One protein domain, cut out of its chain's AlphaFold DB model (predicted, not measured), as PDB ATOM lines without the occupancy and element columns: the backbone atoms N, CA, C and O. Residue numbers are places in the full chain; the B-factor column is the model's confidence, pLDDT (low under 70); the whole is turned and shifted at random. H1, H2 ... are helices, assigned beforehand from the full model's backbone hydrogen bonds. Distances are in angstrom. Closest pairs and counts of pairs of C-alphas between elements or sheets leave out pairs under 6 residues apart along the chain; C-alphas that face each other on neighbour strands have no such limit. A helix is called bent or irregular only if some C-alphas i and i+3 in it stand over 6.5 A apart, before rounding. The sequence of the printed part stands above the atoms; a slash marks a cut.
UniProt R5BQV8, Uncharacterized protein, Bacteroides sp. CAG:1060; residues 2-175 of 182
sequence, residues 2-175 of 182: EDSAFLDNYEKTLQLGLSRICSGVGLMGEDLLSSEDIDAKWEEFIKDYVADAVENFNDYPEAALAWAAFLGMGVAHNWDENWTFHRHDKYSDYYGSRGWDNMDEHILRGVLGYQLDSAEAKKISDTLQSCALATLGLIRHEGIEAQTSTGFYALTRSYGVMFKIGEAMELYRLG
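AT A GLANCE: This is residues 2 to 175 of the 182 residues of an uncharacterized protein of Bacteroides sp. CAG:1060 (UniProt R5BQV8). The longest helix by residues, H3, crosses H7 at the core of a rounded body of helices, while H1 and H6 run nearly along H7 and make with it a three-helix bundle. The bent helix H2 and H5 pack on H3, and short H4 lies farthest from the middle. The printed part has 174 residues, with seven named helices, H1 to H7 along the chain, and no named strand: its class is all helix. It is compact, with a radius of gyration of the C-alphas of 15.1 A, and spans 42 by 32 by 31 A.

HOW THE PARTS SIT: Start at H3, residues 61 to 86, a hub together with H7, residues 149 to 173. Look at Ala 69 and Phe 163: their C-alphas, 4.1 A apart, are the closest where residues 65 to 77 of H3 alone touch H7, at a steep tilt of 47 degrees. H3 is irregular, with C-alphas 81 and 84 9.3 A apart, and has a kink of 84 degrees near residue 80. H5, residues 100 to 111, irregular with C-alphas 101 and 104 8.2 A apart, touches residues 67 to 78 of H3 alone, closest at the C-alphas of Gly 74 and Ile 107, 5.7 A. H4, residues 91 to 94, only just touches H5, with 3 pairs of C-alphas within 8 A, the closest Tyr 94 and Met 103, 6.4 A. By its hydrogen bonds H2, residues 36 to 56, was assigned as one helix, but it is bent, with C-alphas 44 and 47 7.3 A apart; its arms are H2a, residues 36 to 44, and H2b, residues 47 to 56. H2a touches residues 72 to 79 of H3 alone, closest at the C-alphas of Ile 38 and Ala 76, 6.6 A. H6, residues 119 to 141, forms a hairpin with H7, at a shallow tilt of 26 degrees, closest at the C-alphas of Thr 135 and Ser 158, 7.1 A. H1, residues 2 to 24, touches H7 the same way, closest at the C-alphas of Gln 15 and Val 161, 5.9 A. H1, H6 and H7 form an up and down bundle, each running against the one before it in the chain. Every O i to N i+4 pair is within hydrogen-bond range in H1, H2a, H2b, H6 and H7, against 18 of 22 in H3 and 6 of 8 in H5; H4 is too short for one.

IN THESE COORDINATES: Find C-alpha 61 at (-35.422, 21.871, -4.811), where H3 begins; it measures 28.6 A. H1 begins at C-alpha 2, (-19.127, 19.531, -25.908), and measures 33.3 A. H6 measures 32.3 A, and H7, 36.4 A, ends at C-alpha 173, (-50.683, 1.571, -13.285).

THE WHOLE: The two C-alphas farthest apart, Glu 2 and Gln 115, are 46.8 A apart. The printed part has no cut, and the link from H1 to H2 is long. Residue 2 alone has a pLDDT under 70.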
ATOM      1  N   GLU A   2     -19.527  20.331 -27.082       58.25
ATOM      2  CA  GLU A   2     -19.127  19.531 -25.908       58.25
ATOM      3  C   GLU A   2     -20.207  19.485 -24.803       58.25
ATOM      4  O   GLU A   2     -20.567  18.401 -24.354       58.25
ATOM      5  N   ASP A   3     -20.850  20.621 -24.496       72.88
ATOM      6  CA  ASP A   3     -21.928  20.682 -23.488       72.88
ATOM      7  C   ASP A   3     -23.172  19.852 -23.845       72.88
ATOM      8  O   ASP A   3     -23.839  19.327 -22.958       72.88
ATOM      9  N   SER A   4     -23.492  19.688 -25.137       84.94
ATOM     10  CA  SER A   4     -24.670  18.904 -25.551       84.94
ATOM     11  C   SER A   4     -24.470  17.421 -25.270       84.94
ATOM     12  O   SER A   4     -25.341  16.798 -24.680       84.94
ATOM     13  N   ALA A   5     -23.311  16.865 -25.638       92.19
ATOM     14  CA  ALA A   5     -23.024  15.449 -25.427       92.19
ATOM     15  C   ALA A   5     -22.958  15.099 -23.933       92.19
ATOM     16  O   ALA A   5     -23.422  14.034 -23.524       92.19
ATOM     17  N   PHE A   6     -22.419  16.011 -23.115       94.56
ATOM     18  CA  PHE A   6     -22.453  15.888 -21.662       94.56
ATOM     19  C   PHE A   6     -23.893  15.833 -21.137       94.56
ATOM     20  O   PHE A   6     -24.251  14.888 -20.434       94.56
ATOM     21  N   LEU A   7     -24.732  16.799 -21.520       95.56
ATOM     22  CA  LEU A   7     -26.124  16.864 -21.077       95.56
ATOM     23  C   LEU A   7     -26.948  15.654 -21.549       95.56
ATOM     24  O   LEU A   7     -27.759  15.141 -20.783       95.56
ATOM     25  N   ASP A   8     -26.708  15.155 -22.765       96.44
ATOM     26  CA  ASP A   8     -27.369  13.955 -23.294       96.44
ATOM     27  C   ASP A   8     -26.989  12.706 -22.478       96.44
ATOM     28  O   ASP A   8     -27.837  11.864 -22.165       96.44
ATOM     29  N   ASN A   9     -25.717  12.585 -22.085       96.56
ATOM     30  CA  ASN A   9     -25.262  11.490 -21.230       96.56
ATOM     31  C   ASN A   9     -25.798  11.607 -19.793       96.56
ATOM     32  O   ASN A   9     -26.189  10.596 -19.204       96.56
ATOM     33  N   TYR A  10     -25.840  12.824 -19.247       97.56
ATOM     34  CA  TYR A  10     -26.457  13.123 -17.955       97.56
ATOM     35  C   TYR A  10     -27.928  12.691 -17.944       97.56
ATOM     36  O   TYR A  10     -28.332  11.909 -17.087       97.56
ATOM     37  N   GLU A  11     -28.706  13.124 -18.937       98.00
ATOM     38  CA  GLU A  11     -30.134  12.828 -19.055       98.00
ATOM     39  C   GLU A  11     -30.395  11.322 -19.160       98.00
ATOM     40  O   GLU A  11     -31.220  10.771 -18.429       98.00
ATOM     41  N   LYS A  12     -29.618  10.621 -19.994       97.94
ATOM     42  CA  LYS A  12     -29.697   9.161 -20.118       97.94
ATOM     43  C   LYS A  12     -29.367   8.454 -18.803       97.94
ATOM     44  O   LYS A  12     -30.036   7.485 -18.438       97.94
ATOM     45  N   THR A  13     -28.333   8.916 -18.102       98.38
ATOM     46  CA  THR A  13     -27.919   8.359 -16.806       98.38
ATOM     47  C   THR A  13     -29.008   8.568 -15.763       98.38
ATOM     48  O   THR A  13     -29.365   7.624 -15.053       98.38
ATOM     49  N   LEU A  14     -29.584   9.771 -15.726       98.69
ATOM     50  CA  LEU A  14     -30.679  10.117 -14.840       98.69
ATOM     51  C   LEU A  14     -31.895   9.225 -15.099       98.69
ATOM     52  O   LEU A  14     -32.349   8.537 -14.188       98.69
ATOM     53  N   GLN A  15     -32.363   9.152 -16.347       98.62
ATOM     54  CA  GLN A  15     -33.532   8.357 -16.723       98.62
ATOM     55  C   GLN A  15     -33.367   6.881 -16.340       98.62
ATOM     56  O   GLN A  15     -34.280   6.285 -15.767       98.62
ATOM     57  N   LEU A  16     -32.197   6.289 -16.604       98.06
ATOM     58  CA  LEU A  16     -31.901   4.907 -16.216       98.06
ATOM     59  C   LEU A  16     -31.895   4.719 -14.694       98.06
ATOM     60  O   LEU A  16     -32.384   3.702 -14.201       98.06
ATOM     61  N   GLY A  17     -31.336   5.676 -13.951       98.25
ATOM     62  CA  GLY A  17     -31.313   5.657 -12.489       98.25
ATOM     63  C   GLY A  17     -32.717   5.710 -11.893       98.25
ATOM     64  O   GLY A  17     -33.084   4.831 -11.115       98.25
ATOM     65  N   LEU A  18     -33.523   6.687 -12.314       98.69
ATOM     66  CA  LEU A  18     -34.888   6.863 -11.818       98.69
ATOM     67  C   LEU A  18     -35.793   5.689 -12.201       98.69
ATOM     68  O   LEU A  18     -36.541   5.188 -11.364       98.69
ATOM     69  N   SER A  19     -35.642   5.158 -13.418       98.19
ATOM     70  CA  SER A  19     -36.387   3.971 -13.851       98.19
ATOM     71  C   SER A  19     -36.145   2.773 -12.928       98.19
ATOM     72  O   SER A  19     -37.074   2.036 -12.594       98.19
ATOM     73  N   ARG A  20     -34.901   2.582 -12.462       97.81
ATOM     74  CA  ARG A  20     -34.544   1.512 -11.515       97.81
ATOM     75  C   ARG A  20     -35.140   1.730 -10.128       97.81
ATOM     76  O   ARG A  20     -35.524   0.753  -9.494       97.81
ATOM     77  N   ILE A  21     -35.228   2.978  -9.668       98.25
ATOM     78  CA  ILE A  21     -35.879   3.309  -8.393       98.25
ATOM     79  C   ILE A  21     -37.357   2.904  -8.457       98.25
ATOM     80  O   ILE A  21     -37.811   2.117  -7.627       98.25
ATOM     81  N   CYS A  22     -38.086   3.366  -9.478       98.25
ATOM     82  CA  CYS A  22     -39.526   3.129  -9.601       98.25
ATOM     83  C   CYS A  22     -39.872   1.649  -9.841       98.25
ATOM     84  O   CYS A  22     -40.802   1.117  -9.229       98.25
ATOM     85  N   SER A  23     -39.105   0.957 -10.689       97.31
ATOM     86  CA  SER A  23     -39.286  -0.484 -10.931       97.31
ATOM     87  C   SER A  23     -38.893  -1.342  -9.726       97.31
ATOM     88  O   SER A  23     -39.592  -2.301  -9.406       97.31
ATOM     89  N   GLY A  24     -37.847  -0.961  -8.986       97.50
ATOM     90  CA  GLY A  24     -37.410  -1.662  -7.776       97.50
ATOM     91  C   GLY A  24     -38.465  -1.702  -6.667       97.50
ATOM     92  O   GLY A  24     -38.506  -2.658  -5.893       97.50
ATOM     93  N   VAL A  25     -39.359  -0.707  -6.616       97.06
ATOM     94  CA  VAL A  25     -40.509  -0.686  -5.693       97.06
ATOM     95  C   VAL A  25     -41.813  -1.183  -6.330       97.06
ATOM     96  O   VAL A  25     -42.854  -1.200  -5.667       97.06
ATOM     97  N   GLY A  26     -41.788  -1.596  -7.599       97.00
ATOM     98  CA  GLY A  26     -42.948  -2.111  -8.329       97.00
ATOM     99  C   GLY A  26     -43.993  -1.055  -8.703       97.00
ATOM    100  O   GLY A  26     -45.163  -1.402  -8.842       97.00
ATOM    101  N   LEU A  27     -43.604   0.221  -8.818       97.06
ATOM    102  CA  LEU A  27     -44.469   1.294  -9.337       97.06
ATOM    103  C   LEU A  27     -44.327   1.500 -10.850       97.06
ATOM    104  O   LEU A  27     -45.078   2.270 -11.436       97.06
ATOM    105  N   MET A  28     -43.376   0.818 -11.480       95.88
ATOM    106  CA  MET A  28     -43.151   0.856 -12.919       95.88
ATOM    107  C   MET A  28     -42.663  -0.515 -13.399       95.88
ATOM    108  O   MET A  28     -42.067  -1.269 -12.625       95.88
ATOM    109  N   GLY A  29     -42.913  -0.840 -14.667       92.31
ATOM    110  CA  GLY A  29     -42.342  -2.017 -15.323       92.31
ATOM    111  C   GLY A  29     -40.867  -1.836 -15.713       92.31
ATOM    112  O   GLY A  29     -40.229  -0.842 -15.372       92.31
ATOM    113  N   GLU A  30     -40.325  -2.813 -16.446       87.50
ATOM    114  CA  GLU A  30     -38.957  -2.744 -16.995       87.50
ATOM    115  C   GLU A  30     -38.831  -1.730 -18.143       87.50
ATOM    116  O   GLU A  30     -37.778  -1.121 -18.329       87.50
ATOM    117  N   ASP A  31     -39.908  -1.548 -18.907       90.25
ATOM    118  CA  ASP A  31     -39.984  -0.573 -19.986       90.25
ATOM    119  C   ASP A  31     -40.448   0.788 -19.459       90.25
ATOM    120  O   ASP A  31     -41.457   0.886 -18.760       90.25
ATOM    121  N   LEU A  32     -39.751   1.846 -19.876       94.69
ATOM    122  CA  LEU A  32     -40.247   3.211 -19.750       94.69
ATOM    123  C   LEU A  32     -41.350   3.417 -20.798       94.69
ATOM    124  O   LEU A  32     -41.059   3.505 -21.993       94.69
ATOM    125  N   LEU A  33     -42.604   3.402 -20.351       96.56
ATOM    126  CA  LEU A  33     -43.767   3.660 -21.199       96.56
ATOM    127  C   LEU A  33     -43.862   5.156 -21.512       96.56
ATOM    128  O   LEU A  33     -43.573   5.974 -20.644       96.56
ATOM    129  N   SER A  34     -44.275   5.491 -22.732       95.12
ATOM    130  CA  SER A  34     -44.506   6.872 -23.154       95.12
ATOM    131  C   SER A  34     -45.584   6.965 -24.238       95.12
ATOM    132  O   SER A  34     -45.917   5.961 -24.883       95.12
ATOM    133  N   SER A  35     -46.104   8.170 -24.452       95.62
ATOM    134  CA  SER A  35     -47.078   8.533 -25.480       95.62
ATOM    135  C   SER A  35     -46.690   9.850 -26.146       95.62
ATOM    136  O   SER A  35     -46.411  10.836 -25.469       95.62
ATOM    137  N   GLU A  36     -46.756   9.904 -27.479       96.19
ATOM    138  CA  GLU A  36     -46.458  11.128 -28.241       96.19
ATOM    139  C   GLU A  36     -47.379  12.299 -27.855       96.19
ATOM    140  O   GLU A  36     -46.944  13.449 -27.848       96.19
ATOM    141  N   ASP A  37     -48.635  12.015 -27.497       97.56
ATOM    142  CA  ASP A  37     -49.595  13.024 -27.033       97.56
ATOM    143  C   ASP A  37     -49.161  13.659 -25.700       97.56
ATOM    144  O   ASP A  37     -49.286  14.870 -25.504       97.56
ATOM    145  N   ILE A  38     -48.652  12.834 -24.780       98.19
ATOM    146  CA  ILE A  38     -48.228  13.259 -23.442       98.19
ATOM    147  C   ILE A  38     -46.882  13.990 -23.531       98.19
ATOM    148  O   ILE A  38     -46.727  15.064 -22.947       98.19
ATOM    149  N   ASP A  39     -45.949  13.477 -24.340       97.56
ATOM    150  CA  ASP A  39     -44.693  14.157 -24.676       97.56
ATOM    151  C   ASP A  39     -44.966  15.551 -25.275       97.56
ATOM    152  O   ASP A  39     -44.363  16.542 -24.861       97.56
ATOM    153  N   ALA A  40     -45.930  15.665 -26.197       97.69
ATOM    154  CA  ALA A  40     -46.316  16.950 -26.779       97.69
ATOM    155  C   ALA A  40     -46.876  17.929 -25.731       97.69
ATOM    156  O   ALA A  40     -46.619  19.132 -25.819       97.69
ATOM    157  N   LYS A  41     -47.589  17.438 -24.708       97.44
ATOM    158  CA  LYS A  41     -48.036  18.283 -23.591       97.44
ATOM    159  C   LYS A  41     -46.904  18.801 -22.740       97.44
ATOM    160  O   LYS A  41     -46.945  19.961 -22.333       97.44
ATOM    161  N   TRP A  42     -45.885  17.990 -22.496       98.19
ATOM    162  CA  TRP A  42     -44.717  18.477 -21.778       98.19
ATOM    163  C   TRP A  42     -44.038  19.637 -22.515       98.19
ATOM    164  O   TRP A  42     -43.697  20.638 -21.888       98.19
ATOM    165  N   GLU A  43     -43.930  19.570 -23.844       97.50
ATOM    166  CA  GLU A  43     -43.381  20.669 -24.654       97.50
ATOM    167  C   GLU A  43     -44.216  21.962 -24.562       97.50
ATOM    168  O   GLU A  43     -43.667  23.066 -24.636       97.50
ATOM    169  N   GLU A  44     -45.533  21.849 -24.357       97.62
ATOM    170  CA  GLU A  44     -46.403  22.996 -24.060       97.62
ATOM    171  C   GLU A  44     -46.162  23.553 -22.646       97.62
ATOM    172  O   GLU A  44     -46.168  24.770 -22.461       97.62
ATOM    173  N   PHE A  45     -45.942  22.684 -21.654       98.12
ATOM    174  CA  PHE A  45     -45.909  23.052 -20.232       98.12
ATOM    175  C   PHE A  45     -44.529  23.473 -19.725       98.12
ATOM    176  O   PHE A  45     -44.441  24.272 -18.793       98.12
ATOM    177  N   ILE A  46     -43.445  22.971 -20.321       97.00
ATOM    178  CA  ILE A  46     -42.090  23.064 -19.760       97.00
ATOM    179  C   ILE A  46     -41.653  24.500 -19.458       97.00
ATOM    180  O   ILE A  46     -40.967  24.736 -18.467       97.00
ATOM    181  N   LYS A  47     -42.045  25.480 -20.280       96.50
ATOM    182  CA  LYS A  47     -41.650  26.882 -20.071       96.50
ATOM    183  C   LYS A  47     -42.292  27.472 -18.821       96.50
ATOM    184  O   LYS A  47     -41.589  28.108 -18.038       96.50
ATOM    185  N   ASP A  48     -43.586  27.236 -18.642       96.50
ATOM    186  CA  ASP A  48     -44.332  27.724 -17.483       96.50
ATOM    187  C   ASP A  48     -43.916  26.949 -16.226       96.50
ATOM    188  O   ASP A  48     -43.683  27.545 -15.178       96.50
ATOM    189  N   TYR A  49     -43.689  25.637 -16.359       97.44
ATOM    190  CA  TYR A  49     -43.164  24.808 -15.277       97.44
ATOM    191  C   TYR A  49     -41.798  25.301 -14.784       97.44
ATOM    192  O   TYR A  49     -41.582  25.459 -13.586       97.44
ATOM    193  N   VAL A  50     -40.858  25.557 -15.701       95.94
ATOM    194  CA  VAL A  50     -39.522  26.060 -15.352       95.94
ATOM    195  C   VAL A  50     -39.606  27.442 -14.707       95.94
ATOM    196  O   VAL A  50     -38.827  27.708 -13.793       95.94
ATOM    197  N   ALA A  51     -40.529  28.306 -15.145       94.56
ATOM    198  CA  ALA A  51     -40.731  29.615 -14.531       94.56
ATOM    199  C   ALA A  51     -41.117  29.483 -13.048       94.56
ATOM    200  O   ALA A  51     -40.410  30.029 -12.201       94.56
ATOM    201  N   ASP A  52     -42.138  28.680 -12.727       94.44
ATOM    202  CA  ASP A  52     -42.540  28.435 -11.334       94.44
ATOM    203  C   ASP A  52     -41.432  27.749 -10.529       94.44
ATOM    204  O   ASP A  52     -41.130  28.118  -9.391       94.44
ATOM    205  N   ALA A  53     -40.798  26.737 -11.125       93.19
ATOM    206  CA  ALA A  53     -39.801  25.937 -10.440       93.19
ATOM    207  C   ALA A  53     -38.571  26.776 -10.069       93.19
ATOM    208  O   ALA A  53     -38.068  26.640  -8.960       93.19
ATOM    209  N   VAL A  54     -38.095  27.667 -10.948       89.62
ATOM    210  CA  VAL A  54     -36.937  28.539 -10.676       89.62
ATOM    211  C   VAL A  54     -37.202  29.504  -9.518       89.62
ATOM    212  O   VAL A  54     -36.286  29.750  -8.733       89.62
ATOM    213  N   GLU A  55     -38.426  30.018  -9.380       88.00
ATOM    214  CA  GLU A  55     -38.790  30.905  -8.266       88.00
ATOM    215  C   GLU A  55     -38.701  30.198  -6.907       88.00
ATOM    216  O   GLU A  55     -38.324  30.819  -5.914       88.00
ATOM    217  N   ASN A  56     -38.965  28.890  -6.877       86.06
ATOM    218  CA  ASN A  56     -39.063  28.104  -5.647       86.06
ATOM    219  C   ASN A  56     -37.861  27.178  -5.394       86.06
ATOM    220  O   ASN A  56     -37.695  26.661  -4.288       86.06
ATOM    221  N   PHE A  57     -36.996  26.965  -6.392       87.50
ATOM    222  CA  PHE A  57     -35.953  25.934  -6.355       87.50
ATOM    223  C   PHE A  57     -34.951  26.111  -5.212       87.50
ATOM    224  O   PHE A  57     -34.453  25.128  -4.674       87.50
ATOM    225  N   ASN A  58     -34.625  27.354  -4.846       85.44
ATOM    226  CA  ASN A  58     -33.639  27.613  -3.795       85.44
ATOM    227  C   ASN A  58     -34.120  27.148  -2.415       85.44
ATOM    228  O   ASN A  58     -33.301  26.702  -1.613       85.44
ATOM    229  N   ASP A  59     -35.426  27.243  -2.159       89.81
ATOM    230  CA  ASP A  59     -36.023  26.871  -0.879       89.81
ATOM    231  C   ASP A  59     -36.498  25.411  -0.881       89.81
ATOM    232  O   ASP A  59     -36.363  24.721   0.131       89.81
ATOM    233  N   TYR A  60     -37.004  24.921  -2.022       92.19
ATOM    234  CA  TYR A  60     -37.630  23.597  -2.142       92.19
ATOM    235  C   TYR A  60     -37.210  22.838  -3.420       92.19
ATOM    236  O   TYR A  60     -38.052  22.530  -4.273       92.19
ATOM    237  N   PRO A  61     -35.918  22.492  -3.584       94.06
ATOM    238  CA  PRO A  61     -35.422  21.871  -4.811       94.06
ATOM    239  C   PRO A  61     -35.990  20.464  -5.040       94.06
ATOM    240  O   PRO A  61     -36.242  20.075  -6.182       94.06
ATOM    241  N   GLU A  62     -36.222  19.688  -3.978       96.19
ATOM    242  CA  GLU A  62     -36.820  18.359  -4.102       96.19
ATOM    243  C   GLU A  62     -38.279  18.426  -4.558       96.19
ATOM    244  O   GLU A  62     -38.676  17.638  -5.413       96.19
ATOM    245  N   ALA A  63     -39.056  19.377  -4.026       94.94
ATOM    246  CA  ALA A  63     -40.451  19.572  -4.410       94.94
ATOM    247  C   ALA A  63     -40.556  19.976  -5.885       94.94
ATOM    248  O   ALA A  63     -41.277  19.339  -6.648       94.94
ATOM    249  N   ALA A  64     -39.732  20.938  -6.318       96.06
ATOM    250  CA  ALA A  64     -39.661  21.366  -7.713       96.06
ATOM    251  C   ALA A  64     -39.341  20.223  -8.681       96.06
ATOM    252  O   ALA A  64     -39.834  20.201  -9.805       96.06
ATOM    253  N   LEU A  65     -38.520  19.256  -8.275       97.88
ATOM    254  CA  LEU A  65     -38.239  18.075  -9.089       97.88
ATOM    255  C   LEU A  65     -39.380  17.055  -9.032       97.88
ATOM    256  O   LEU A  65     -39.785  16.533 -10.069       97.88
ATOM    257  N   ALA A  66     -39.894  16.759  -7.837       98.00
ATOM    258  CA  ALA A  66     -40.939  15.761  -7.633       98.00
ATOM    259  C   ALA A  66     -42.253  16.148  -8.323       98.00
ATOM    260  O   ALA A  66     -42.899  15.290  -8.923       98.00
ATOM    261  N   TRP A  67     -42.632  17.428  -8.299       97.56
ATOM    262  CA  TRP A  67     -43.873  17.914  -8.909       97.56
ATOM    263  C   TRP A  67     -43.906  17.747 -10.428       97.56
ATOM    264  O   TRP A  67     -44.978  17.505 -10.968       97.56
ATOM    265  N   ALA A  68     -42.757  17.714 -11.109       98.44
ATOM    266  CA  ALA A  68     -42.705  17.414 -12.539       98.44
ATOM    267  C   ALA A  68     -43.153  15.970 -12.795       98.44
ATOM    268  O   ALA A  68     -43.910  15.711 -13.727       98.44
ATOM    269  N   ALA A  69     -42.747  15.037 -11.928       98.75
ATOM    270  CA  ALA A  69     -43.205  13.655 -12.000       98.75
ATOM    271  C   ALA A  69     -44.686  13.519 -11.633       98.75
ATOM    272  O   ALA A  69     -45.414  12.817 -12.329       98.75
ATOM    273  N   PHE A  70     -45.174  14.224 -10.609       98.69
ATOM    274  CA  PHE A  70     -46.615  14.248 -10.345       98.69
ATOM    275  C   PHE A  70     -47.390  14.779 -11.557       98.69
ATOM    276  O   PHE A  70     -48.352  14.144 -11.976       98.69
ATOM    277  N   LEU A  71     -46.939  15.871 -12.178       98.69
ATOM    278  CA  LEU A  71     -47.549  16.417 -13.390       98.69
ATOM    279  C   LEU A  71     -47.609  15.377 -14.516       98.69
ATOM    280  O   LEU A  71     -48.666  15.208 -15.117       98.69
ATOM    281  N   GLY A  72     -46.527  14.626 -14.742       98.69
ATOM    282  CA  GLY A  72     -46.512  13.515 -15.701       98.69
ATOM    283  C   GLY A  72     -47.562  12.444 -15.402       98.69
ATOM    284  O   GLY A  72     -48.260  11.996 -16.311       98.69
ATOM    285  N   MET A  73     -47.744  12.087 -14.125       98.75
ATOM    286  CA  MET A  73     -48.813  11.169 -13.718       98.75
ATOM    287  C   MET A  73     -50.204  11.758 -13.989       98.75
ATOM    288  O   MET A  73     -51.062  11.075 -14.534       98.75
ATOM    289  N   GLY A  74     -50.437  13.025 -13.638       98.56
ATOM    290  CA  GLY A  74     -51.724  13.687 -13.863       98.56
ATOM    291  C   GLY A  74     -52.100  13.760 -15.345       98.56
ATOM    292  O   GLY A  74     -53.227  13.435 -15.713       98.56
ATOM    293  N   VAL A  75     -51.147  14.128 -16.207       98.62
ATOM    294  CA  VAL A  75     -51.371  14.203 -17.658       98.62
ATOM    295  C   VAL A  75     -51.652  12.820 -18.242       98.62
ATOM    296  O   VAL A  75     -52.579  12.679 -19.037       98.62
ATOM    297  N   ALA A  76     -50.903  11.792 -17.831       98.69
ATOM    298  CA  ALA A  76     -51.133  10.423 -18.284       98.69
ATOM    299  C   ALA A  76     -52.507   9.883 -17.860       98.69
ATOM    300  O   ALA A  76     -53.174   9.224 -18.656       98.69
ATOM    301  N   HIS A  77     -52.953  10.214 -16.646       98.56
ATOM    302  CA  HIS A  77     -54.287   9.867 -16.163       98.56
ATOM    303  C   HIS A  77     -55.385  10.481 -17.036       98.56
ATOM    304  O   HIS A  77     -56.244   9.782 -17.564       98.56
ATOM    305  N   ASN A  78     -55.308  11.795 -17.246       98.25
ATOM    306  CA  ASN A  78     -56.279  12.548 -18.034       98.25
ATOM    307  C   ASN A  78     -56.272  12.152 -19.522       98.25
ATOM    308  O   ASN A  78     -57.304  12.216 -20.202       98.25
ATOM    309  N   TRP A  79     -55.114  11.732 -20.041       98.31
ATOM    310  CA  TRP A  79     -54.987  11.179 -21.387       98.31
ATOM    311  C   TRP A  79     -55.782   9.872 -21.544       98.31
ATOM    312  O   TRP A  79     -56.533   9.746 -22.513       98.31
ATOM    313  N   ASP A  80     -55.686   8.949 -20.580       98.00
ATOM    314  CA  ASP A  80     -56.476   7.705 -20.561       98.00
ATOM    315  C   ASP A  80     -57.971   7.966 -20.325       98.00
ATOM    316  O   ASP A  80     -58.813   7.392 -21.018       98.00
ATOM    317  N   GLU A  81     -58.314   8.879 -19.409       97.12
ATOM    318  CA  GLU A  81     -59.709   9.171 -19.062       97.12
ATOM    319  C   GLU A  81     -60.495   9.735 -20.256       97.12
ATOM    320  O   GLU A  81     -61.547   9.202 -20.631       97.12
ATOM    321  N   ASN A  82     -60.014  10.832 -20.858       96.25
ATOM    322  CA  ASN A  82     -60.634  11.439 -22.036       96.25
ATOM    323  C   ASN A  82     -59.707  12.446 -22.728       96.25
ATOM    324  O   ASN A  82     -59.874  13.666 -22.604       96.25
ATOM    325  N   TRP A  83     -58.793  11.950 -23.562       96.50
ATOM    326  CA  TRP A  83     -57.867  12.818 -24.286       96.50
ATOM    327  C   TRP A  83     -58.536  13.920 -25.123       96.50
ATOM    328  O   TRP A  83     -58.019  15.029 -25.220       96.50
ATOM    329  N   THR A  84     -59.719  13.676 -25.702       96.19
ATOM    330  CA  THR A  84     -60.405  14.692 -26.528       96.19
ATOM    331  C   THR A  84     -60.770  15.939 -25.722       96.19
ATOM    332  O   THR A  84     -60.745  17.047 -26.265       96.19
ATOM    333  N   PHE A  85     -61.093  15.753 -24.443       95.38
ATOM    334  CA  PHE A  85     -61.354  16.834 -23.503       95.38
ATOM    335  C   PHE A  85     -60.037  17.421 -22.970       95.38
ATOM    336  O   PHE A  85     -59.783  18.612 -23.149       95.38
ATOM    337  N   HIS A  86     -59.164  16.567 -22.431       96.81
ATOM    338  CA  HIS A  86     -57.967  16.976 -21.690       96.81
ATOM    339  C   HIS A  86     -56.800  17.479 -22.548       96.81
ATOM    340  O   HIS A  86     -55.907  18.168 -22.057       96.81
ATOM    341  N   ARG A  87     -56.811  17.255 -23.868       94.94
ATOM    342  CA  ARG A  87     -55.830  17.862 -24.791       94.94
ATOM    343  C   ARG A  87     -55.831  19.389 -24.775       94.94
ATOM    344  O   ARG A  87     -54.897  20.009 -25.279       94.94
ATOM    345  N   HIS A  88     -56.874  20.012 -24.233       95.75
ATOM    346  CA  HIS A  88     -56.971  21.460 -24.074       95.75
ATOM    347  C   HIS A  88     -56.590  21.965 -22.681       95.75
ATOM    348  O   HIS A  88     -56.538  23.184 -22.506       95.75
ATOM    349  N   ASP A  89     -56.285  21.064 -21.744       96.75
ATOM    350  CA  ASP A  89     -55.843  21.434 -20.406       96.75
ATOM    351  C   ASP A  89     -54.559  22.252 -20.499       96.75
ATOM    352  O   ASP A  89     -53.624  21.940 -21.255       96.75
ATOM    353  N   LYS A  90     -54.541  23.325 -19.723       96.19
ATOM    354  CA  LYS A  90     -53.379  24.168 -19.501       96.19
ATOM    355  C   LYS A  90     -52.596  23.618 -18.324       96.19
ATOM    356  O   LYS A  90     -53.144  22.978 -17.434       96.19
ATOM    357  N   TYR A  91     -51.323  23.975 -18.262       96.06
ATOM    358  CA  TYR A  91     -50.474  23.665 -17.117       96.06
ATOM    359  C   TYR A  91     -51.105  24.092 -15.772       96.06
ATOM    360  O   TYR A  91     -51.129  23.311 -14.824       96.06
ATOM    361  N   SER A  92     -51.719  25.279 -15.719       95.38
ATOM    362  CA  SER A  92     -52.399  25.792 -14.521       95.38
ATOM    363  C   SER A  92     -53.594  24.958 -14.054       95.38
ATOM    364  O   SER A  92     -54.014  25.101 -12.910       95.38
ATOM    365  N   ASP A  93     -54.165  24.115 -14.920       95.81
ATOM    366  CA  ASP A  93     -55.305  23.264 -14.557       95.81
ATOM    367  C   ASP A  93     -54.877  22.112 -13.631       95.81
ATOM    368  O   ASP A  93     -55.717  21.539 -12.945       95.81
ATOM    369  N   TYR A  94     -53.570  21.831 -13.546       96.62
ATOM    370  CA  TYR A  94     -52.974  20.867 -12.616       96.62
ATOM    371  C   TYR A  94     -52.566  21.491 -11.273       96.62
ATOM    372  O   TYR A  94     -52.042  20.800 -10.398       96.62
ATOM    373  N   TYR A  95     -52.784  22.794 -11.080       94.31
ATOM    374  CA  TYR A  95     -52.558  23.428  -9.785       94.31
ATOM    375  C   TYR A  95     -53.612  23.005  -8.771       94.31
ATOM    376  O   TYR A  95     -54.797  22.858  -9.073       94.31
ATOM    377  N   GLY A  96     -53.193  22.909  -7.513       91.19
ATOM    378  CA  GLY A  96     -54.142  22.790  -6.426       91.19
ATOM    379  C   GLY A  96     -54.747  24.138  -6.038       91.19
ATOM    380  O   GLY A  96     -54.446  25.201  -6.579       91.19
ATOM    381  N   SER A  97     -55.599  24.117  -5.014       89.81
ATOM    382  CA  SER A  97     -56.254  25.324  -4.487       89.81
ATOM    383  C   SER A  97     -55.296  26.396  -3.943       89.81
ATOM    384  O   SER A  97     -55.741  27.504  -3.653       89.81
ATOM    385  N   ARG A  98     -54.015  26.066  -3.734       87.31
ATOM    386  CA  ARG A  98     -52.961  26.990  -3.291       87.31
ATOM    387  C   ARG A  98     -51.968  27.303  -4.417       87.31
ATOM    388  O   ARG A  98     -50.919  27.874  -4.143       87.31
ATOM    389  N   GLY A  99     -52.313  26.980  -5.664       90.00
ATOM    390  CA  GLY A  99     -51.446  27.164  -6.821       90.00
ATOM    391  C   GLY A  99     -50.451  26.016  -6.975       90.00
ATOM    392  O   GLY A  99     -50.788  24.852  -6.746       90.00
ATOM    393  N   TRP A 100     -49.229  26.366  -7.368       88.00
ATOM    394  CA  TRP A 100     -48.125  25.427  -7.573       88.00
ATOM    395  C   TRP A 100     -47.791  24.636  -6.292       88.00
ATOM    396  O   TRP A 100     -47.632  23.420  -6.348       88.00
ATOM    397  N   ASP A 101     -47.842  25.300  -5.129       88.50
ATOM    398  CA  ASP A 101     -47.469  24.797  -3.791       88.50
ATOM    399  C   ASP A 101     -48.184  23.529  -3.290       88.50
ATOM    400  O   ASP A 101     -47.820  22.984  -2.247       88.50
ATOM    401  N   ASN A 102     -49.261  23.102  -3.949       91.00
ATOM    402  CA  ASN A 102     -49.992  21.888  -3.589       91.00
ATOM    403  C   ASN A 102     -50.410  21.060  -4.811       91.00
ATOM    404  O   ASN A 102     -51.462  20.410  -4.801       91.00
ATOM    405  N   MET A 103     -49.601  21.121  -5.869       95.00
ATOM    406  CA  MET A 103     -49.786  20.347  -7.095       95.00
ATOM    407  C   MET A 103     -49.795  18.837  -6.825       95.00
ATOM    408  O   MET A 103     -50.665  18.134  -7.327       95.00
ATOM    409  N   ASP A 104     -48.885  18.329  -5.997       95.75
ATOM    410  CA  ASP A 104     -48.818  16.912  -5.621       95.75
ATOM    411  C   ASP A 104     -50.106  16.399  -4.960       95.75
ATOM    412  O   ASP A 104     -50.667  15.390  -5.391       95.75
ATOM    413  N   GLU A 105     -50.622  17.105  -3.951       95.75
ATOM    414  CA  GLU A 105     -51.875  16.755  -3.279       95.75
ATOM    415  C   GLU A 105     -53.068  16.818  -4.238       95.75
ATOM    416  O   GLU A 105     -53.968  15.972  -4.174       95.75
ATOM    417  N   HIS A 106     -53.101  17.831  -5.110       97.06
ATOM    418  CA  HIS A 106     -54.153  17.970  -6.109       97.06
ATOM    419  C   HIS A 106     -54.119  16.827  -7.117       97.06
ATOM    420  O   HIS A 106     -55.157  16.227  -7.374       97.06
ATOM    421  N   ILE A 107     -52.946  16.476  -7.629       98.00
ATOM    422  CA  ILE A 107     -52.799  15.384  -8.582       98.00
ATOM    423  C   ILE A 107     -53.171  14.059  -7.918       98.00
ATOM    424  O   ILE A 107     -54.046  13.358  -8.415       98.00
ATOM    425  N   LEU A 108     -52.604  13.739  -6.753       97.50
ATOM    426  CA  LEU A 108     -52.891  12.476  -6.069       97.50
ATOM    427  C   LEU A 108     -54.379  12.304  -5.749       97.50
ATOM    428  O   LEU A 108     -54.945  11.250  -6.031       97.50
ATOM    429  N   ARG A 109     -55.018  13.317  -5.155       97.06
ATOM    430  CA  ARG A 109     -56.409  13.204  -4.693       97.06
ATOM    431  C   ARG A 109     -57.429  13.626  -5.737       97.06
ATOM    432  O   ARG A 109     -58.457  12.976  -5.880       97.06
ATOM    433  N   GLY A 110     -57.202  14.772  -6.362       95.25
ATOM    434  CA  GLY A 110     -58.147  15.426  -7.262       95.25
ATOM    435  C   GLY A 110     -58.175  14.813  -8.655       95.25
ATOM    436  O   GLY A 110     -59.258  14.721  -9.219       95.25
ATOM    437  N   VAL A 111     -57.021  14.374  -9.165       97.31
ATOM    438  CA  VAL A 111     -56.908  13.767 -10.501       97.31
ATOM    439  C   VAL A 111     -56.931  12.243 -10.390       97.31
ATOM    440  O   VAL A 111     -57.852  11.599 -10.867       97.31
ATOM    441  N   LEU A 112     -55.981  11.652  -9.662       97.31
ATOM    442  CA  LEU A 112     -55.816  10.193  -9.587       97.31
ATOM    443  C   LEU A 112     -56.797   9.511  -8.611       97.31
ATOM    444  O   LEU A 112     -56.884   8.281  -8.574       97.31
ATOM    445  N   GLY A 113     -57.524  10.284  -7.798       96.75
ATOM    446  CA  GLY A 113     -58.572   9.776  -6.907       96.75
ATOM    447  C   GLY A 113     -58.082   9.072  -5.635       96.75
ATOM    448  O   GLY A 113     -58.867   8.389  -4.970       96.75
ATOM    449  N   TYR A 114     -56.809   9.218  -5.257       96.81
ATOM    450  CA  TYR A 114     -56.280   8.624  -4.030       96.81
ATOM    451  C   TYR A 114     -56.756   9.346  -2.766       96.81
ATOM    452  O   TYR A 114     -56.891  10.569  -2.712       96.81
ATOM    453  N   GLN A 115     -56.913   8.585  -1.681       96.19
ATOM    454  CA  GLN A 115     -56.895   9.168  -0.340       96.19
ATOM    455  C   GLN A 115     -55.441   9.476   0.034       96.19
ATOM    456  O   GLN A 115     -54.576   8.612  -0.111       96.19
ATOM    457  N   LEU A 116     -55.154  10.696   0.495       92.81
ATOM    458  CA  LEU A 116     -53.774  11.143   0.751       92.81
ATOM    459  C   LEU A 116     -53.072  10.339   1.860       92.81
ATOM    460  O   LEU A 116     -51.850  10.243   1.872       92.81
ATOM    461  N   ASP A 117     -53.835   9.738   2.771       94.25
ATOM    462  CA  ASP A 117     -53.350   8.866   3.843       94.25
ATOM    463  C   ASP A 117     -53.278   7.379   3.447       94.25
ATOM    464  O   ASP A 117     -52.876   6.543   4.259       94.25
ATOM    465  N   SER A 118     -53.634   7.035   2.202       97.38
ATOM    466  CA  SER A 118     -53.519   5.666   1.693       97.38
ATOM    467  C   SER A 118     -52.060   5.215   1.583       97.38
ATOM    468  O   SER A 118     -51.137   6.009   1.369       97.38
ATOM    469  N   ALA A 119     -51.849   3.902   1.702       97.25
ATOM    470  CA  ALA A 119     -50.525   3.307   1.555       97.25
ATOM    471  C   ALA A 119     -49.957   3.546   0.146       97.25
ATOM    472  O   ALA A 119     -48.756   3.748  -0.014       97.25
ATOM    473  N   GLU A 120     -50.826   3.557  -0.862       96.12
ATOM    474  CA  GLU A 120     -50.497   3.787  -2.262       96.12
ATOM    475  C   GLU A 120     -50.040   5.228  -2.507       96.12
ATOM    476  O   GLU A 120     -48.961   5.420  -3.065       96.12
ATOM    477  N   ALA A 121     -50.800   6.226  -2.036       97.38
ATOM    478  CA  ALA A 121     -50.423   7.635  -2.162       97.38
ATOM    479  C   ALA A 121     -49.071   7.902  -1.496       97.38
ATOM    480  O   ALA A 121     -48.172   8.474  -2.109       97.38
ATOM    481  N   LYS A 122     -48.885   7.390  -0.271       97.81
ATOM    482  CA  LYS A 122     -47.613   7.512   0.440       97.81
ATOM    483  C   LYS A 122     -46.462   6.857  -0.322       97.81
ATOM    484  O   LYS A 122     -45.396   7.448  -0.447       97.81
ATOM    485  N   LYS A 123     -46.673   5.653  -0.861       98.19
ATOM    486  CA  LYS A 123     -45.657   4.939  -1.643       98.19
ATOM    487  C   LYS A 123     -45.248   5.725  -2.892       98.19
ATOM    488  O   LYS A 123     -44.059   5.758  -3.205       98.19
ATOM    489  N   ILE A 124     -46.199   6.349  -3.589       98.44
ATOM    490  CA  ILE A 124     -45.918   7.218  -4.741       98.44
ATOM    491  C   ILE A 124     -45.080   8.418  -4.290       98.44
ATOM    492  O   ILE A 124     -43.984   8.608  -4.815       98.44
ATOM    493  N   SER A 125     -45.530   9.165  -3.277       98.12
ATOM    494  CA  SER A 125     -44.816  10.348  -2.779       98.12
ATOM    495  C   SER A 125     -43.402  10.031  -2.298       98.12
ATOM    496  O   SER A 125     -42.456  10.694  -2.715       98.12
ATOM    497  N   ASP A 126     -43.226   8.977  -1.498       98.31
ATOM    498  CA  ASP A 126     -41.913   8.553  -1.000       98.31
ATOM    499  C   ASP A 126     -40.971   8.152  -2.158       98.31
ATOM    500  O   ASP A 126     -39.761   8.414  -2.123       98.31
ATOM    501  N   THR A 127     -41.517   7.547  -3.220       98.62
ATOM    502  CA  THR A 127     -40.743   7.157  -4.408       98.62
ATOM    503  C   THR A 127     -40.333   8.373  -5.229       98.62
ATOM    504  O   THR A 127     -39.160   8.498  -5.575       98.62
ATOM    505  N   LEU A 128     -41.254   9.301  -5.506       98.62
ATOM    506  CA  LEU A 128     -40.945  10.514  -6.268       98.62
ATOM    507  C   LEU A 128     -39.997  11.448  -5.504       98.62
ATOM    508  O   LEU A 128     -39.094  12.028  -6.107       98.62
ATOM    509  N   GLN A 129     -40.107  11.497  -4.175       98.44
ATOM    510  CA  GLN A 129     -39.131  12.150  -3.306       98.44
ATOM    511  C   GLN A 129     -37.743  11.498  -3.421       98.44
ATOM    512  O   GLN A 129     -36.729  12.192  -3.511       98.44
ATOM    513  N   SER A 130     -37.677  10.164  -3.457       98.56
ATOM    514  CA  SER A 130     -36.418   9.433  -3.662       98.56
ATOM    515  C   SER A 130     -35.813   9.710  -5.042       98.56
ATOM    516  O   SER A 130     -34.599   9.881  -5.156       98.56
ATOM    517  N   CYS A 131     -36.647   9.819  -6.079       98.81
ATOM    518  CA  CYS A 131     -36.224  10.225  -7.416       98.81
ATOM    519  C   CYS A 131     -35.668  11.656  -7.429       98.81
ATOM    520  O   CYS A 131     -34.578  11.873  -7.948       98.81
ATOM    521  N   ALA A 132     -36.346  12.615  -6.792       98.56
ATOM    522  CA  ALA A 132     -35.861  13.990  -6.672       98.56
ATOM    523  C   ALA A 132     -34.497  14.064  -5.960       98.56
ATOM    524  O   ALA A 132     -33.571  14.719  -6.444       98.56
ATOM    525  N   LEU A 133     -34.329  13.328  -4.857       98.56
ATOM    526  CA  LEU A 133     -33.052  13.236  -4.143       98.56
ATOM    527  C   LEU A 133     -31.949  12.602  -5.003       98.56
ATOM    528  O   LEU A 133     -30.812  13.078  -4.988       98.56
ATOM    529  N   ALA A 134     -32.268  11.559  -5.774       98.62
ATOM    530  CA  ALA A 134     -31.322  10.931  -6.695       98.62
ATOM    531  C   ALA A 134     -30.891  11.893  -7.814       98.62
ATOM    532  O   ALA A 134     -29.704  11.960  -8.135       98.62
ATOM    533  N   THR A 135     -31.823  12.686  -8.345       98.56
ATOM    534  CA  THR A 135     -31.540  13.746  -9.320       98.56
ATOM    535  C   THR A 135     -30.570  14.779  -8.752       98.56
ATOM    536  O   THR A 135     -29.525  15.033  -9.349       98.56
ATOM    537  N   LEU A 136     -30.851  15.331  -7.565       97.44
ATOM    538  CA  LEU A 136     -29.948  16.285  -6.908       97.44
ATOM    539  C   LEU A 136     -28.577  15.667  -6.608       97.44
ATOM    540  O   LEU A 136     -27.548  16.332  -6.742       97.44
ATOM    541  N   GLY A 137     -28.554  14.392  -6.218       97.75
ATOM    542  CA  GLY A 137     -27.329  13.626  -6.018       97.75
ATOM    543  C   GLY A 137     -26.490  13.526  -7.291       97.75
ATOM    544  O   GLY A 137     -25.284  13.766  -7.237       97.75
ATOM    545  N   LEU A 138     -27.119  13.242  -8.435       98.12
ATOM    546  CA  LEU A 138     -26.439  13.162  -9.727       98.12
ATOM    547  C   LEU A 138     -25.910  14.528 -10.179       98.12
ATOM    548  O   LEU A 138     -24.756  14.614 -10.583       98.12
ATOM    549  N   ILE A 139     -26.698  15.601 -10.037       96.06
ATOM    550  CA  ILE A 139     -26.255  16.975 -10.346       96.06
ATOM    551  C   ILE A 139     -24.965  17.310  -9.587       96.06
ATOM    552  O   ILE A 139     -24.000  17.805 -10.170       96.06
ATOM    553  N   ARG A 140     -24.920  16.989  -8.286       95.31
ATOM    554  CA  ARG A 140     -23.732  17.203  -7.447       95.31
ATOM    555  C   ARG A 140     -22.565  16.304  -7.852       95.31
ATOM    556  O   ARG A 140     -21.431  16.772  -7.863       95.31
ATOM    557  N   HIS A 141     -22.832  15.037  -8.162       95.81
ATOM    558  CA  HIS A 141     -21.809  14.071  -8.569       95.81
ATOM    559  C   HIS A 141     -21.099  14.491  -9.861       95.81
ATOM    560  O   HIS A 141     -19.878  14.414  -9.939       95.81
ATOM    561  N   GLU A 142     -21.853  14.990 -10.839       94.19
ATOM    562  CA  GLU A 142     -21.316  15.484 -12.109       94.19
ATOM    563  C   GLU A 142     -20.630  16.859 -11.987       94.19
ATOM    564  O   GLU A 142     -20.119  17.383 -12.973       94.19
ATOM    565  N   GLY A 143     -20.615  17.467 -10.793       92.38
ATOM    566  CA  GLY A 143     -20.013  18.783 -10.571       92.38
ATOM    567  C   GLY A 143     -20.736  19.911 -11.308       92.38
ATOM    568  O   GLY A 143     -20.119  20.920 -11.642       92.38
ATOM    569  N   ILE A 144     -22.033  19.749 -11.586       92.00
ATOM    570  CA  ILE A 144     -22.825  20.754 -12.293       92.00
ATOM    571  C   ILE A 144     -23.048  21.951 -11.363       92.00
ATOM    572  O   ILE A 144     -23.735  21.860 -10.343       92.00
ATOM    573  N   GLU A 145     -22.464  23.089 -11.726       88.56
ATOM    574  CA  GLU A 145     -22.543  24.316 -10.939       88.56
ATOM    575  C   GLU A 145     -23.903  25.010 -11.089       88.56
ATOM    576  O   GLU A 145     -24.406  25.230 -12.199       88.56
ATOM    577  N   ALA A 146     -24.482  25.416  -9.958       85.25
ATOM    578  CA  ALA A 146     -25.675  26.253  -9.932       85.25
ATOM    579  C   ALA A 146     -25.408  27.624 -10.581       85.25
ATOM    580  O   ALA A 146     -24.279  28.106 -10.596       85.25
ATOM    581  N   GLN A 147     -26.463  28.273 -11.086       84.50
ATOM    582  CA  GLN A 147     -26.395  29.604 -11.719       84.50
ATOM    583  C   GLN A 147     -25.485  29.685 -12.963       84.50
ATOM    584  O   GLN A 147     -25.106  30.771 -13.395       84.50
ATOM    585  N   THR A 148     -25.177  28.544 -13.582       91.06
ATOM    586  CA  THR A 148     -24.510  28.464 -14.889       91.06
ATOM    587  C   THR A 148     -25.502  28.066 -15.981       91.06
ATOM    588  O   THR A 148     -26.575  27.526 -15.698       91.06
ATOM    589  N   SER A 149     -25.146  28.286 -17.251       91.94
ATOM    590  CA  SER A 149     -25.946  27.801 -18.383       91.94
ATOM    591  C   SER A 149     -26.103  26.280 -18.353       91.94
ATOM    592  O   SER A 149     -27.204  25.772 -18.544       91.94
ATOM    593  N   THR A 150     -25.023  25.552 -18.064       93.62
ATOM    594  CA  THR A 150     -25.042  24.088 -17.957       93.62
ATOM    595  C   THR A 150     -25.931  23.631 -16.807       93.62
ATOM    596  O   THR A 150     -26.731  22.721 -16.997       93.62
ATOM    597  N   GLY A 151     -25.866  24.305 -15.654       93.06
ATOM    598  CA  GLY A 151     -26.755  24.053 -14.520       93.06
ATOM    599  C   GLY A 151     -28.225  24.255 -14.864       93.06
ATOM    600  O   GLY A 151     -29.046  23.389 -14.571       93.06
ATOM    601  N   PHE A 152     -28.553  25.347 -15.559       93.00
ATOM    602  CA  PHE A 152     -29.914  25.596 -16.033       93.00
ATOM    603  C   PHE A 152     -30.400  24.493 -16.985       93.00
ATOM    604  O   PHE A 152     -31.476  23.937 -16.782       93.00
ATOM    605  N   TYR A 153     -29.610  24.129 -18.000       94.94
ATOM    606  CA  TYR A 153     -30.013  23.091 -18.953       94.94
ATOM    607  C   TYR A 153     -30.102  21.700 -18.323       94.94
ATOM    608  O   TYR A 153     -31.019  20.948 -18.653       94.94
ATOM    609  N   ALA A 154     -29.195  21.354 -17.407       95.94
ATOM    610  CA  ALA A 154     -29.260  20.098 -16.670       95.94
ATOM    611  C   ALA A 154     -30.525  20.025 -15.810       95.94
ATOM    612  O   ALA A 154     -31.209  19.001 -15.808       95.94
ATOM    613  N   LEU A 155     -30.883  21.117 -15.128       95.25
ATOM    614  CA  LEU A 155     -32.096  21.179 -14.321       95.25
ATOM    615  C   LEU A 155     -33.363  21.076 -15.186       95.25
ATOM    616  O   LEU A 155     -34.229  20.255 -14.900       95.25
ATOM    617  N   THR A 156     -33.430  21.810 -16.297       96.50
ATOM    618  CA  THR A 156     -34.555  21.733 -17.245       96.50
ATOM    619  C   THR A 156     -34.735  20.324 -17.817       96.50
ATOM    620  O   THR A 156     -35.850  19.804 -17.842       96.50
ATOM    621  N   ARG A 157     -33.643  19.652 -18.209       97.62
ATOM    622  CA  ARG A 157     -33.683  18.241 -18.642       97.62
ATOM    623  C   ARG A 157     -34.114  17.304 -17.516       97.62
ATOM    624  O   ARG A 157     -34.830  16.340 -17.763       97.62
ATOM    625  N   SER A 158     -33.733  17.610 -16.278       98.38
ATOM    626  CA  SER A 158     -34.152  16.833 -15.110       98.38
ATOM    627  C   SER A 158     -35.662  16.878 -14.902       98.38
ATOM    628  O   SER A 158     -36.248  15.835 -14.634       98.38
ATOM    629  N   TYR A 159     -36.304  18.037 -15.086       98.56
ATOM    630  CA  TYR A 159     -37.767  18.124 -15.044       98.56
ATOM    631  C   TYR A 159     -38.421  17.265 -16.126       98.56
ATOM    632  O   TYR A 159     -39.354  16.530 -15.823       98.56
ATOM    633  N   GLY A 160     -37.887  17.278 -17.352       98.56
ATOM    634  CA  GLY A 160     -38.391  16.418 -18.426       98.56
ATOM    635  C   GLY A 160     -38.259  14.926 -18.113       98.56
ATOM    636  O   GLY A 160     -39.199  14.165 -18.324       98.56
ATOM    637  N   VAL A 161     -37.129  14.499 -17.542       98.75
ATOM    638  CA  VAL A 161     -36.964  13.106 -17.102       98.75
ATOM    639  C   VAL A 161     -37.924  12.768 -15.959       98.75
ATOM    640  O   VAL A 161     -38.539  11.708 -15.989       98.75
ATOM    641  N   MET A 162     -38.089  13.653 -14.969       98.81
ATOM    642  CA  MET A 162     -39.044  13.453 -13.873       98.81
ATOM    643  C   MET A 162     -40.476  13.315 -14.407       98.81
ATOM    644  O   MET A 162     -41.159  12.361 -14.042       98.81
ATOM    645  N   PHE A 163     -40.898  14.189 -15.325       98.81
ATOM    646  CA  PHE A 163     -42.201  14.111 -15.989       98.81
ATOM    647  C   PHE A 163     -42.411  12.763 -16.687       98.81
ATOM    648  O   PHE A 163     -43.396  12.084 -16.407       98.81
ATOM    649  N   LYS A 164     -41.445  12.311 -17.497       98.62
ATOM    650  CA  LYS A 164     -41.505  11.003 -18.178       98.62
ATOM    651  C   LYS A 164     -41.561   9.821 -17.214       98.62
ATOM    652  O   LYS A 164     -42.207   8.817 -17.492       98.62
ATOM    653  N   ILE A 165     -40.886   9.916 -16.069       98.69
ATOM    654  CA  ILE A 165     -40.979   8.894 -15.020       98.69
ATOM    655  C   ILE A 165     -42.396   8.846 -14.442       98.69
ATOM    656  O   ILE A 165     -42.938   7.758 -14.263       98.69
ATOM    657  N   GLY A 166     -43.004  10.005 -14.189       98.69
ATOM    658  CA  GLY A 166     -44.395  10.101 -13.758       98.69
ATOM    659  C   GLY A 166     -45.373   9.510 -14.769       98.69
ATOM    660  O   GLY A 166     -46.181   8.650 -14.423       98.69
ATOM    661  N   GLU A 167     -45.247   9.914 -16.029       98.56
ATOM    662  CA  GLU A 167     -46.018   9.359 -17.143       98.56
ATOM    663  C   GLU A 167     -45.918   7.828 -17.177       98.56
ATOM    664  O   GLU A 167     -46.933   7.130 -17.146       98.56
ATOM    665  N   ALA A 168     -44.699   7.287 -17.173       98.50
ATOM    666  CA  ALA A 168     -44.479   5.849 -17.256       98.50
ATOM    667  C   ALA A 168     -45.058   5.083 -16.056       98.50
ATOM    668  O   ALA A 168     -45.598   3.987 -16.229       98.50
ATOM    669  N   MET A 169     -44.957   5.647 -14.846       98.50
ATOM    670  CA  MET A 169     -45.559   5.081 -13.635       98.50
ATOM    671  C   MET A 169     -47.081   4.991 -13.758       98.50
ATOM    672  O   MET A 169     -47.667   3.955 -13.439       98.50
ATOM    673  N   GLU A 170     -47.720   6.052 -14.243       98.56
ATOM    674  CA  GLU A 170     -49.172   6.092 -14.377       98.56
ATOM    675  C   GLU A 170     -49.671   5.197 -15.517       98.56
ATOM    676  O   GLU A 170     -50.576   4.393 -15.304       98.56
ATOM    677  N   LEU A 171     -49.040   5.231 -16.693       98.31
ATOM    678  CA  LEU A 171     -49.381   4.329 -17.800       98.31
ATOM    679  C   LEU A 171     -49.254   2.857 -17.382       98.31
ATOM    680  O   LEU A 171     -50.115   2.032 -17.702       98.31
ATOM    681  N   TYR A 172     -48.211   2.519 -16.619       97.69
ATOM    682  CA  TYR A 172     -48.042   1.177 -16.067       97.69
ATOM    683  C   TYR A 172     -49.181   0.816 -15.106       97.69
ATOM    684  O   TYR A 172     -49.738  -0.283 -15.189       97.69
ATOM    685  N   ARG A 173     -49.569   1.745 -14.225       96.56
ATOM    686  CA  ARG A 173     -50.683   1.571 -13.285       96.56
ATOM    687  C   ARG A 173     -52.023   1.357 -13.994       96.56
ATOM    688  O   ARG A 173     -52.809   0.520 -13.553       96.56
ATOM    689  N   LEU A 174     -52.261   2.080 -15.085       96.69
ATOM    690  CA  LEU A 174     -53.454   1.970 -15.933       96.69
ATOM    691  C   LEU A 174     -53.465   0.684 -16.784       96.69
ATOM    692  O   LEU A 174     -54.478   0.332 -17.384       96.69
ATOM    693  N   GLY A 175     -52.365  -0.077 -16.788       95.88
ATOM    694  CA  GLY A 175     -52.277  -1.390 -17.425       95.88
ATOM    695  C   GLY A 175     -51.782  -1.363 -18.872       95.88
ATOM    696  O   GLY A 175     -51.854  -2.392 -19.557       95.88
TER     697      GLY A 175